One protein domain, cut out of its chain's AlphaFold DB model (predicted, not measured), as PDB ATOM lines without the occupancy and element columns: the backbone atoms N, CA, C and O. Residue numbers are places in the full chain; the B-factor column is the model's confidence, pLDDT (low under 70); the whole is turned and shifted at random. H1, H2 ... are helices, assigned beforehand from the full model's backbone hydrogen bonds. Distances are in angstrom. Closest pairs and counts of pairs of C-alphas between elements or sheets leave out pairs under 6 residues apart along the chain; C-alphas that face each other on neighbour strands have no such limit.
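Overview. This is residues 2 to 96 of the 163 residues of the protein "Putative transporter C22E12.01" of Candida viswanathii (UniProt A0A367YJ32). Three long helices, H1, H2 and H5, come together loosely at one end, near Leu 20, Ser 29 and Thr 94, and spread apart from there; the short helices H3 and H4 bridge the far ends of H2 and H5, and residues 2 to 12 of H1 stick out free. The printed part has 95 residues with five named helices, H1 to H5 in order, and no named strand: it is all helix. It is loose, with a radius of gyration of the C-alphas of 17.3 A, and elongated, spanning 54 by 30 by 19 A.

Arrangement. Start with H1, residues 2 to 21, and go on to H2, residues 29 to 52: they are close but not clearly touching, the closest C-alphas, Leu 20 and Ser 29, being 7.3 A apart, and they run opposite ways at a shallow tilt of 21 degrees. Look next at H5, residues 68 to 95, whose residues 83 to 94 alone touch H2; the closest C-alphas, Ser 29 and Thr 94, are 7.0 A apart. H2 and H5 run opposite ways at a tilt of 37 degrees, only just steep. H1 and H5 are close but not clearly touching, 7.3 A between the closest C-alphas, Leu 20 and Thr 94. H3, residues 54 to 58, meets H2 only through their link and is apart from H5. H4, residues 61 to 66, is close to H5 but not clearly touching, about perpendicular at 87 degrees; the closest C-alphas, Trp 63 and Thr 71, are 6.3 A apart. Each O i to N i+4 pair is within hydrogen-bond range in H1, H3 and H4, against 17 of 20 in H2 and 23 of 24 in H5.

Along the chain. Find C-alpha 2 at (166.955, 129.973, 169.029); from there H1 runs 28.6 A to C-alpha 21. H2 begins at C-alpha 29, (142.088, 125.736, 189.553), and runs 34.5 A. H3 and H4 follow, and H5 runs 40.7 A to C-alpha 95 at (141.844, 118.217, 183.354).

Size, cuts and confidence. The two C-alphas farthest apart, Tyr 25 and Val 64, are 54.5 A apart. The printed part has no cut; the link from H1 to H2 is short and the other three are tight. In this model 40 residues are under pLDDT 70: 15 to 34, 36, 52 to 66 and 92 to 95.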
ATOM      1  N   VAL A   2     167.763 131.210 168.943       70.06
ATOM      2  CA  VAL A   2     166.955 129.973 169.029       70.06
ATOM      3  C   VAL A   2     167.109 129.235 170.371       70.06
ATOM      4  O   VAL A   2     166.106 128.934 171.001       70.06
ATOM      5  N   LEU A   3     168.337 129.039 170.875       82.44
ATOM      6  CA  LEU A   3     168.565 128.335 172.150       82.44
ATOM      7  C   LEU A   3     167.899 129.035 173.351       82.44
ATOM      8  O   LEU A   3     167.249 128.385 174.164       82.44
ATOM      9  N   LEU A   4     168.009 130.366 173.431       81.19
ATOM     10  CA  LEU A   4     167.361 131.164 174.478       81.19
ATOM     11  C   LEU A   4     165.835 131.040 174.405       81.19
ATOM     12  O   LEU A   4     165.197 130.829 175.432       81.19
ATOM     13  N   ALA A   5     165.254 131.108 173.203       77.31
ATOM     14  CA  ALA A   5     163.817 130.936 173.006       77.31
ATOM     15  C   ALA A   5     163.335 129.538 173.438       77.31
ATOM     16  O   ALA A   5     162.301 129.425 174.098       77.31
ATOM     17  N   SER A   6     164.102 128.482 173.144       79.00
ATOM     18  CA  SER A   6     163.808 127.116 173.595       79.00
ATOM     19  C   SER A   6     163.866 126.991 175.120       79.00
ATOM     20  O   SER A   6     162.956 126.420 175.721       79.00
ATOM     21  N   MET A   7     164.880 127.584 175.762       82.19
ATOM     22  CA  MET A   7     165.002 127.597 177.226       82.19
ATOM     23  C   MET A   7     163.840 128.347 177.893       82.19
ATOM     24  O   MET A   7     163.233 127.830 178.828       82.19
ATOM     25  N   LEU A   8     163.487 129.535 177.393       78.44
ATOM     26  CA  LEU A   8     162.362 130.344 177.883       78.44
ATOM     27  C   LEU A   8     161.014 129.630 177.695       78.44
ATOM     28  O   LEU A   8     160.155 129.683 178.576       78.44
ATOM     29  N   SER A   9     160.842 128.915 176.582       74.50
ATOM     30  CA  SER A   9     159.640 128.116 176.318       74.50
ATOM     31  C   SER A   9     159.528 126.931 177.276       74.50
ATOM     32  O   SER A   9     158.459 126.706 177.842       74.50
ATOM     33  N   GLY A  10     160.633 126.221 177.527       76.62
ATOM     34  CA  GLY A  10     160.687 125.157 178.532       76.62
ATOM     35  C   GLY A  10     160.378 125.679 179.935       76.62
ATOM     36  O   GLY A  10     159.566 125.098 180.652       76.62
ATOM     37  N   LEU A  11     160.929 126.843 180.291       77.50
ATOM     38  CA  LEU A  11     160.686 127.492 181.576       77.50
ATOM     39  C   LEU A  11     159.217 127.898 181.753       77.50
ATOM     40  O   LEU A  11     158.662 127.673 182.826       77.50
ATOM     41  N   ARG A  12     158.554 128.420 180.710       76.44
ATOM     42  CA  ARG A  12     157.107 128.711 180.723       76.44
ATOM     43  C   ARG A  12     156.288 127.463 181.049       76.44
ATOM     44  O   ARG A  12     155.401 127.515 181.906       76.44
ATOM     45  N   TRP A  13     156.582 126.352 180.377       71.56
ATOM     46  CA  TRP A  13     155.912 125.078 180.626       71.56
ATOM     47  C   TRP A  13     156.157 124.591 182.058       71.56
ATOM     48  O   TRP A  13     155.197 124.283 182.764       71.56
ATOM     49  N   SER A  14     157.402 124.622 182.543       71.81
ATOM     50  CA  SER A  14     157.728 124.243 183.924       71.81
ATOM     51  C   SER A  14     157.054 125.141 184.966       71.81
ATOM     52  O   SER A  14     156.529 124.638 185.957       71.81
ATOM     53  N   PHE A  15     157.005 126.457 184.747       68.19
ATOM     54  CA  PHE A  15     156.373 127.405 185.668       68.19
ATOM     55  C   PHE A  15     154.859 127.206 185.727       68.19
ATOM     56  O   PHE A  15     154.275 127.211 186.807       68.19
ATOM     57  N   THR A  16     154.232 126.947 184.578       68.06
ATOM     58  CA  THR A  16     152.807 126.607 184.502       68.06
ATOM     59  C   THR A  16     152.514 125.313 185.257       68.06
ATOM     60  O   THR A  16     151.559 125.245 186.032       68.06
ATOM     61  N   GLN A  17     153.360 124.294 185.087       65.31
ATOM     62  CA  GLN A  17     153.211 123.038 185.815       65.31
ATOM     63  C   GLN A  17     153.393 123.207 187.321       65.31
ATOM     64  O   GLN A  17     152.628 122.636 188.091       65.31
ATOM     65  N   ILE A  18     154.365 124.009 187.756       67.19
ATOM     66  CA  ILE A  18     154.576 124.313 189.175       67.19
ATOM     67  C   ILE A  18     153.386 125.092 189.738       67.19
ATOM     68  O   ILE A  18     152.907 124.757 190.816       67.19
ATOM     69  N   LEU A  19     152.875 126.088 189.014       65.56
ATOM     70  CA  LEU A  19     151.733 126.892 189.445       65.56
ATOM     71  C   LEU A  19     150.472 126.034 189.626       65.56
ATOM     72  O   LEU A  19     149.719 126.247 190.575       65.56
ATOM     73  N   LEU A  20     150.287 125.034 188.762       62.75
ATOM     74  CA  LEU A  20     149.160 124.113 188.829       62.75
ATOM     75  C   LEU A  20     149.343 123.014 189.892       62.75
ATOM     76  O   LEU A  20     148.400 122.680 190.603       62.75
ATOM     77  N   LYS A  21     150.555 122.467 190.042       57.72
ATOM     78  CA  LYS A  21     150.843 121.365 190.978       57.72
ATOM     79  C   LYS A  21     151.021 121.836 192.427       57.72
ATOM     80  O   LYS A  21     150.757 121.073 193.351       57.72
ATOM     81  N   LYS A  22     151.471 123.076 192.649       52.84
ATOM     82  CA  LYS A  22     151.798 123.612 193.985       52.84
ATOM     83  C   LYS A  22     150.575 124.114 194.771       52.84
ATOM     84  O   LYS A  22     150.683 124.260 195.980       52.84
ATOM     85  N   ASN A  23     149.419 124.329 194.134       52.69
ATOM     86  CA  ASN A  23     148.191 124.803 194.795       52.69
ATOM     87  C   ASN A  23     146.995 123.862 194.571       52.69
ATOM     88  O   ASN A  23     145.951 124.255 194.059       52.69
ATOM     89  N   ALA A  24     147.135 122.612 195.015       52.31
ATOM     90  CA  ALA A  24     146.050 121.627 195.059       52.31
ATOM     91  C   ALA A  24     145.121 121.765 196.294       52.31
ATOM     92  O   ALA A  24     144.301 120.886 196.536       52.31
ATOM     93  N   TYR A  25     145.239 122.844 197.085       45.19
ATOM     94  CA  TYR A  25     144.533 123.015 198.370       45.19
ATOM     95  C   TYR A  25     143.570 124.215 198.435       45.19
ATOM     96  O   TYR A  25     143.155 124.634 199.513       45.19
ATOM     97  N   THR A  26     143.154 124.765 197.294       41.19
ATOM     98  CA  THR A  26     141.968 125.638 197.241       41.19
ATOM     99  C   THR A  26     141.171 125.287 195.979       41.19
ATOM    100  O   THR A  26     141.744 125.262 194.894       41.19
ATOM    101  N   PRO A  27     139.874 124.952 196.090       51.38
ATOM    102  CA  PRO A  27     139.150 124.059 195.167       51.38
ATOM    103  C   PRO A  27     138.942 124.542 193.718       51.38
ATOM    104  O   PRO A  27     138.311 123.838 192.938       51.38
ATOM    105  N   ASN A  28     139.469 125.700 193.310       55.19
ATOM    106  CA  ASN A  28     139.158 126.311 192.016       55.19
ATOM    107  C   ASN A  28     140.421 126.617 191.191       55.19
ATOM    108  O   ASN A  28     140.790 127.776 191.021       55.19
ATOM    109  N   SER A  29     141.034 125.586 190.588       53.12
ATOM    110  CA  SER A  29     142.088 125.736 189.553       53.12
ATOM    111  C   SER A  29     141.677 126.671 188.402       53.12
ATOM    112  O   SER A  29     142.517 127.295 187.762       53.12
ATOM    113  N   ILE A  30     140.372 126.826 188.169       59.41
ATOM    114  CA  ILE A  30     139.798 127.748 187.180       59.41
ATOM    115  C   ILE A  30     140.020 129.221 187.568       59.41
ATOM    116  O   ILE A  30     140.290 130.038 186.687       59.41
ATOM    117  N   SER A  31     139.981 129.574 188.860       59.16
ATOM    118  CA  SER A  31     140.218 130.955 189.306       59.16
ATOM    119  C   SER A  31     141.648 131.398 189.016       59.16
ATOM    120  O   SER A  31     141.847 132.499 188.516       59.16
ATOM    121  N   THR A  32     142.647 130.544 189.248       62.97
ATOM    122  CA  THR A  32     144.054 130.880 188.972       62.97
ATOM    123  C   THR A  32     144.292 131.158 187.487       62.97
ATOM    124  O   THR A  32     144.978 132.119 187.148       62.97
ATOM    125  N   ILE A  33     143.669 130.386 186.589       66.12
ATOM    126  CA  ILE A  33     143.765 130.607 185.134       66.12
ATOM    127  C   ILE A  33     143.139 131.953 184.754       66.12
ATOM    128  O   ILE A  33     143.713 132.699 183.959       66.12
ATOM    129  N   PHE A  34     141.998 132.296 185.359       67.56
ATOM    130  CA  PHE A  34     141.313 133.562 185.102       67.56
ATOM    131  C   PHE A  34     142.142 134.780 185.536       67.56
ATOM    132  O   PHE A  34     142.082 135.816 184.883       67.56
ATOM    133  N   TYR A  35     142.968 134.649 186.581       70.06
ATOM    134  CA  TYR A  35     143.895 135.703 187.012       70.06
ATOM    135  C   TYR A  35     145.148 135.824 186.128       70.06
ATOM    136  O   TYR A  35     145.648 136.929 185.932       70.06
ATOM    137  N   VAL A  36     145.656 134.723 185.564       69.31
ATOM    138  CA  VAL A  36     146.870 134.728 184.717       69.31
ATOM    139  C   VAL A  36     146.569 135.162 183.276       69.31
ATOM    140  O   VAL A  36     147.383 135.831 182.638       69.31
ATOM    141  N   SER A  37     145.377 134.835 182.770       71.25
ATOM    142  CA  SER A  37     144.919 135.154 181.413       71.25
ATOM    143  C   SER A  37     145.010 136.645 181.022       71.25
ATOM    144  O   SER A  37     145.552 136.938 179.953       71.25
ATOM    145  N   PRO A  38     144.534 137.618 181.830       74.88
ATOM    146  CA  PRO A  38     144.660 139.035 181.485       74.88
ATOM    147  C   PRO A  38     146.117 139.517 181.519       74.88
ATOM    148  O   PRO A  38     146.495 140.350 180.699       74.88
ATOM    149  N   GLY A  39     146.956 138.955 182.398       76.75
ATOM    150  CA  GLY A  39     148.383 139.282 182.463       76.75
ATOM    151  C   GLY A  39     149.122 138.928 181.171       76.75
ATOM    152  O   GLY A  39     149.872 139.748 180.646       76.75
ATOM    153  N   MET A  40     148.843 137.752 180.602       75.31
ATOM    154  CA  MET A  40     149.415 137.333 179.316       75.31
ATOM    155  C   MET A  40     148.994 138.253 178.164       75.31
ATOM    156  O   MET A  40     149.826 138.616 177.336       75.31
ATOM    157  N   CYS A  41     147.725 138.670 178.135       73.69
ATOM    158  CA  CYS A  41     147.213 139.589 177.117       73.69
ATOM    159  C   CYS A  41     147.927 140.950 177.170       73.69
ATOM    160  O   CYS A  41     148.405 141.441 176.149       73.69
ATOM    161  N   ILE A  42     148.075 141.519 178.371       79.31
ATOM    162  CA  ILE A  42     148.751 142.806 178.575       79.31
ATOM    163  C   ILE A  42     150.221 142.717 178.150       79.31
ATOM    164  O   ILE A  42     150.699 143.573 177.409       79.31
ATOM    165  N   ILE A  43     150.932 141.670 178.573       80.38
ATOM    166  CA  ILE A  43     152.351 141.493 178.242       80.38
ATOM    167  C   ILE A  43     152.542 141.349 176.730       80.38
ATOM    168  O   ILE A  43     153.408 142.019 176.173       80.38
ATOM    169  N   LEU A  44     151.727 140.532 176.053       76.69
ATOM    170  CA  LEU A  44     151.804 140.355 174.599       76.69
ATOM    171  C   LEU A  44     151.488 141.644 173.840       76.69
ATOM    172  O   LEU A  44     152.172 141.955 172.869       76.69
ATOM    173  N   PHE A  45     150.498 142.413 174.298       77.31
ATOM    174  CA  PHE A  45     150.151 143.698 173.698       77.31
ATOM    175  C   PHE A  45     151.311 144.697 173.788       77.31
ATOM    176  O   PHE A  45     151.698 145.292 172.783       77.31
ATOM    177  N   PHE A  46     151.924 144.837 174.968       80.88
ATOM    178  CA  PHE A  46     153.089 145.704 175.139       80.88
ATOM    179  C   PHE A  46     154.298 145.214 174.339       80.88
ATOM    180  O   PHE A  46     154.964 146.013 173.687       80.88
ATOM    181  N   LEU A  47     154.576 143.910 174.344       79.56
ATOM    182  CA  LEU A  47     155.704 143.354 173.600       79.56
ATOM    183  C   LEU A  47     155.535 143.551 172.085       79.56
ATOM    184  O   LEU A  47     156.489 143.935 171.414       79.56
ATOM    185  N   GLY A  48     154.319 143.349 171.564       76.12
ATOM    186  CA  GLY A  48     153.979 143.602 170.163       76.12
ATOM    187  C   GLY A  48     154.192 145.064 169.775       76.12
ATOM    188  O   GLY A  48     154.847 145.342 168.773       76.12
ATOM    189  N   LEU A  49     153.755 146.003 170.624       74.62
ATOM    190  CA  LEU A  49     153.982 147.437 170.416       74.62
ATOM    191  C   LEU A  49     155.473 147.807 170.336       74.62
ATOM    192  O   LEU A  49     155.845 148.647 169.516       74.62
ATOM    193  N   ILE A  50     156.319 147.193 171.173       79.00
ATOM    194  CA  ILE A  50     157.768 147.440 171.181       79.00
ATOM    195  C   ILE A  50     158.458 146.809 169.960       79.00
ATOM    196  O   ILE A  50     159.350 147.434 169.389       79.00
ATOM    197  N   ILE A  51     158.080 145.586 169.571       74.00
ATOM    198  CA  ILE A  51     158.767 144.820 168.516       74.00
ATOM    199  C   ILE A  51     158.362 145.287 167.112       74.00
ATOM    200  O   ILE A  51     159.235 145.486 166.271       74.00
ATOM    201  N   GLU A  52     157.064 145.453 166.841       67.69
ATOM    202  CA  GLU A  52     156.582 145.861 165.511       67.69
ATOM    203  C   GLU A  52     156.753 147.371 165.283       67.69
ATOM    204  O   GLU A  52     157.010 147.811 164.160       67.69
ATOM    205  N   GLY A  53     156.698 148.167 166.357       65.56
ATOM    206  CA  GLY A  53     156.834 149.618 166.317       65.56
ATOM    207  C   GLY A  53     155.592 150.304 165.736       65.56
ATOM    208  O   GLY A  53     155.174 150.052 164.606       65.56
ATOM    209  N   TRP A  54     155.023 151.246 166.495       59.84
ATOM    210  CA  TRP A  54     153.801 151.985 166.124       59.84
ATOM    211  C   TRP A  54     153.869 152.638 164.729       59.84
ATOM    212  O   TRP A  54     152.859 152.764 164.042       59.84
ATOM    213  N   THR A  55     155.063 153.030 164.285       59.59
ATOM    214  CA  THR A  55     155.308 153.724 163.011       59.59
ATOM    215  C   THR A  55     155.303 152.808 161.784       59.59
ATOM    216  O   THR A  55     154.854 153.234 160.719       59.59
ATOM    217  N   ASN A  56     155.741 151.550 161.914       61.53
ATOM    218  CA  ASN A  56     155.646 150.562 160.831       61.53
ATOM    219  C   ASN A  56     154.210 150.059 160.673       61.53
ATOM    220  O   ASN A  56     153.769 149.758 159.565       61.53
ATOM    221  N   PHE A  57     153.461 150.019 161.779       60.88
ATOM    222  CA  PHE A  57     152.068 149.607 161.777       60.88
ATOM    223  C   PHE A  57     151.183 150.603 161.019       60.88
ATOM    224  O   PHE A  57     150.383 150.175 160.200       60.88
ATOM    225  N   THR A  58     151.349 151.917 161.206       60.53
ATOM    226  CA  THR A  58     150.494 152.942 160.566       60.53
ATOM    227  C   THR A  58     150.827 153.245 159.102       60.53
ATOM    228  O   THR A  58     149.959 153.742 158.388       60.53
ATOM    229  N   SER A  59     152.040 152.932 158.634       59.72
ATOM    230  CA  SER A  59     152.472 153.175 157.240       59.72
ATOM    231  C   SER A  59     152.337 151.953 156.323       59.72
ATOM    232  O   SER A  59     152.798 151.975 155.185       59.72
ATOM    233  N   SER A  60     151.739 150.867 156.811       61.84
ATOM    234  CA  SER A  60     151.678 149.600 156.082       61.84
ATOM    235  C   SER A  60     150.685 149.633 154.903       61.84
ATOM    236  O   SER A  60     149.537 150.056 155.051       61.84
ATOM    237  N   GLU A  61     151.080 149.124 153.729       61.16
ATOM    238  CA  GLU A  61     150.251 149.059 152.499       61.16
ATOM    239  C   GLU A  61     148.933 148.275 152.670       61.16
ATOM    240  O   GLU A  61     148.000 148.389 151.864       61.16
ATOM    241  N   ILE A  62     148.826 147.492 153.749       61.22
ATOM    242  CA  ILE A  62     147.658 146.673 154.090       61.22
ATOM    243  C   ILE A  62     146.432 147.563 154.365       61.22
ATOM    244  O   ILE A  62     145.319 147.229 153.952       61.22
ATOM    245  N   TRP A  63     146.641 148.734 154.982       62.78
ATOM    246  CA  TRP A  63     145.578 149.692 155.302       62.78
ATOM    247  C   TRP A  63     144.951 150.317 154.059       62.78
ATOM    248  O   TRP A  63     143.741 150.550 154.033       62.78
ATOM    249  N   VAL A  64     145.762 150.547 153.023       63.00
ATOM    250  CA  VAL A  64     145.333 151.131 151.744       63.00
ATOM    251  C   VAL A  64     144.634 150.083 150.874       63.00
ATOM    252  O   VAL A  64     143.625 150.381 150.244       63.00
ATOM    253  N   THR A  65     145.121 148.838 150.881       62.44
ATOM    254  CA  THR A  65     144.641 147.779 149.974       62.44
ATOM    255  C   THR A  65     143.378 147.074 150.475       62.44
ATOM    256  O   THR A  65     142.507 146.723 149.682       62.44
ATOM    257  N   LYS A  66     143.262 146.830 151.789       61.56
ATOM    258  CA  LYS A  66     142.131 146.088 152.383       61.56
ATOM    259  C   LYS A  66     141.152 146.975 153.156       61.56
ATOM    260  O   LYS A  66     140.070 146.510 153.500       61.56
ATOM    261  N   GLY A  67     141.498 148.238 153.400       71.06
ATOM    262  CA  GLY A  67     140.705 149.163 154.205       71.06
ATOM    263  C   GLY A  67     140.879 148.951 155.714       71.06
ATOM    264  O   GLY A  67     141.274 147.878 156.185       71.06
ATOM    265  N   LEU A  68     140.568 149.996 156.492       71.69
ATOM    266  CA  LEU A  68     140.763 150.027 157.949       71.69
ATOM    267  C   LEU A  68     140.021 148.885 158.660       71.69
ATOM    268  O   LEU A  68     140.596 148.187 159.490       71.69
ATOM    269  N   PHE A  69     138.754 148.659 158.302       74.44
ATOM    270  CA  PHE A  69     137.897 147.690 158.986       74.44
ATOM    271  C   PHE A  69     138.360 146.241 158.779       74.44
ATOM    272  O   PHE A  69     138.466 145.476 159.736       74.44
ATOM    273  N   THR A  70     138.696 145.867 157.542       75.38
ATOM    274  CA  THR A  70     139.157 144.510 157.224       75.38
ATOM    275  C   THR A  70     140.532 144.231 157.813       75.38
ATOM    276  O   THR A  70     140.749 143.122 158.284       75.38
ATOM    277  N   THR A  71     141.437 145.212 157.843       76.06
ATOM    278  CA  THR A  71     142.769 145.064 158.457       76.06
ATOM    279  C   THR A  71     142.659 144.843 159.966       76.06
ATOM    280  O   THR A  71     143.265 143.914 160.496       76.06
ATOM    281  N   ILE A  72     141.814 145.625 160.646       77.81
ATOM    282  CA  ILE A  72     141.529 145.450 162.078       77.81
ATOM    283  C   ILE A  72     140.937 144.060 162.342       77.81
ATOM    284  O   ILE A  72     141.374 143.366 163.258       77.81
ATOM    285  N   LEU A  73     139.994 143.609 161.512       80.75
ATOM    286  CA  LEU A  73     139.411 142.272 161.629       80.75
ATOM    287  C   LEU A  73     140.458 141.166 161.398       80.75
ATOM    288  O   LEU A  73     140.497 140.192 162.149       80.75
ATOM    289  N   LEU A  74     141.336 141.331 160.403       80.44
ATOM    290  CA  LEU A  74     142.414 140.388 160.095       80.44
ATOM    291  C   LEU A  74     143.475 140.314 161.199       80.44
ATOM    292  O   LEU A  74     144.195 139.325 161.250       80.44
ATOM    293  N   LEU A  75     143.575 141.332 162.058       78.94
ATOM    294  CA  LEU A  75     144.465 141.357 163.221       78.94
ATOM    295  C   LEU A  75     143.791 140.750 164.461       78.94
ATOM    296  O   LEU A  75     144.385 139.955 165.189       78.94
ATOM    297  N   ILE A  76     142.518 141.092 164.681       81.25
ATOM    298  CA  ILE A  76     141.740 140.630 165.835       81.25
ATOM    299  C   ILE A  76     141.463 139.127 165.748       81.25
ATOM    300  O   ILE A  76     141.598 138.432 166.749       81.25
ATOM    301  N   ILE A  77     141.106 138.600 164.573       83.88
ATOM    302  CA  ILE A  77     140.779 137.174 164.405       83.88
ATOM    303  C   ILE A  77     141.936 136.239 164.810       83.88
ATOM    304  O   ILE A  77     141.712 135.383 165.671       83.88
ATOM    305  N   PRO A  78     143.165 136.363 164.267       82.00
ATOM    306  CA  PRO A  78     144.285 135.528 164.696       82.00
ATOM    307  C   PRO A  78     144.695 135.808 166.147       82.00
ATOM    308  O   PRO A  78     145.095 134.875 166.839       82.00
ATOM    309  N   GLY A  79     144.532 137.042 166.640       79.81
ATOM    310  CA  GLY A  79     144.759 137.380 168.049       79.81
ATOM    311  C   GLY A  79     143.821 136.625 168.998       79.81
ATOM    312  O   GLY A  79     144.278 135.996 169.953       79.81
ATOM    313  N   ILE A  80     142.517 136.605 168.701       82.06
ATOM    314  CA  ILE A  80     141.517 135.838 169.460       82.06
ATOM    315  C   ILE A  80     141.799 134.337 169.351       82.06
ATOM    316  O   ILE A  80     141.725 133.632 170.355       82.06
ATOM    317  N   LEU A  81     142.156 133.835 168.165       83.56
ATOM    318  CA  LEU A  81     142.509 132.426 167.962       83.56
ATOM    319  C   LEU A  81     143.732 132.010 168.790       83.56
ATOM    320  O   LEU A  81     143.689 130.978 169.458       83.56
ATOM    321  N   ALA A  82     144.797 132.814 168.793       80.75
ATOM    322  CA  ALA A  82     145.999 132.561 169.587       80.75
ATOM    323  C   ALA A  82     145.707 132.609 171.095       80.75
ATOM    324  O   ALA A  82     146.173 131.755 171.859       80.75
ATOM    325  N   PHE A  83     144.876 133.560 171.528       77.06
ATOM    326  CA  PHE A  83     144.408 133.643 172.906       77.06
ATOM    327  C   PHE A  83     143.591 132.407 173.304       77.06
ATOM    328  O   PHE A  83     143.848 131.796 174.340       77.06
ATOM    329  N   MET A  84     142.654 131.981 172.459       79.75
ATOM    330  CA  MET A  84     141.810 130.818 172.722       79.75
ATOM    331  C   MET A  84     142.613 129.512 172.716       79.75
ATOM    332  O   MET A  84     142.387 128.655 173.564       79.75
ATOM    333  N   MET A  85     143.606 129.384 171.833       81.69
ATOM    334  CA  MET A  85     144.569 128.279 171.835       81.69
ATOM    335  C   MET A  85     145.330 128.205 173.162       81.69
ATOM    336  O   MET A  85     145.412 127.139 173.770       81.69
ATOM    337  N   THR A  86     145.822 129.350 173.636       75.19
ATOM    338  CA  THR A  86     146.535 129.465 174.912       75.19
ATOM    339  C   THR A  86     145.624 129.094 176.089       75.19
ATOM    340  O   THR A  86     146.013 128.321 176.962       75.19
ATOM    341  N   LEU A  87     144.371 129.562 176.089       73.56
ATOM    342  CA  LEU A  87     143.366 129.171 177.084       73.56
ATOM    343  C   LEU A  87     143.075 127.666 177.069       73.56
ATOM    344  O   LEU A  87     142.967 127.051 178.130       73.56
ATOM    345  N   CYS A  88     142.946 127.068 175.883       75.38
ATOM    346  CA  CYS A  88     142.755 125.631 175.731       75.38
ATOM    347  C   CYS A  88     143.945 124.845 176.284       75.38
ATOM    348  O   CYS A  88     143.719 123.865 176.983       75.38
ATOM    349  N   GLU A  89     145.182 125.279 176.033       73.62
ATOM    350  CA  GLU A  89     146.398 124.654 176.573       73.62
ATOM    351  C   GLU A  89     146.380 124.637 178.109       73.62
ATOM    352  O   GLU A  89     146.531 123.577 178.720       73.62
ATOM    353  N   PHE A  90     146.086 125.776 178.745       70.06
ATOM    354  CA  PHE A  90     145.988 125.862 180.205       70.06
ATOM    355  C   PHE A  90     144.814 125.057 180.778       70.06
ATOM    356  O   PHE A  90     144.969 124.401 181.806       70.06
ATOM    357  N   LYS A  91     143.644 125.071 180.127       71.44
ATOM    358  CA  LYS A  91     142.466 124.298 180.559       71.44
ATOM    359  C   LYS A  91     142.688 122.794 180.415       71.44
ATOM    360  O   LYS A  91     142.256 122.021 181.261       71.44
ATOM    361  N   LEU A  92     143.352 122.369 179.348       69.00
ATOM    362  CA  LEU A  92     143.711 120.973 179.156       69.00
ATOM    363  C   LEU A  92     144.695 120.510 180.234       69.00
ATOM    364  O   LEU A  92     144.521 119.415 180.762       69.00
ATOM    365  N   LEU A  93     145.642 121.367 180.630       68.75
ATOM    366  CA  LEU A  93     146.594 121.083 181.706       68.75
ATOM    367  C   LEU A  93     145.930 120.790 183.058       68.75
ATOM    368  O   LEU A  93     146.495 120.040 183.847       68.75
ATOM    369  N   THR A  94     144.741 121.339 183.327       65.88
ATOM    370  CA  THR A  94     144.034 121.121 184.602       65.88
ATOM    371  C   THR A  94     143.170 119.869 184.634       65.88
ATOM    372  O   THR A  94     142.883 119.365 185.717       65.88
ATOM    373  N   VAL A  95     142.757 119.365 183.469       67.62
ATOM    374  CA  VAL A  95     141.844 118.217 183.354       67.62
ATOM    375  C   VAL A  95     142.588 116.934 182.979       67.62
ATOM    376  O   VAL A  95     142.209 115.855 183.427       67.62
ATOM    377  N   ALA A  96     143.645 117.030 182.170       71.00
ATOM    378  CA  ALA A  96     144.409 115.881 181.700       71.00
ATOM    379  C   ALA A  96     145.742 115.733 182.445       71.00
ATOM    380  O   ALA A  96     146.379 116.706 182.850       71.00
TER     381      ALA A  96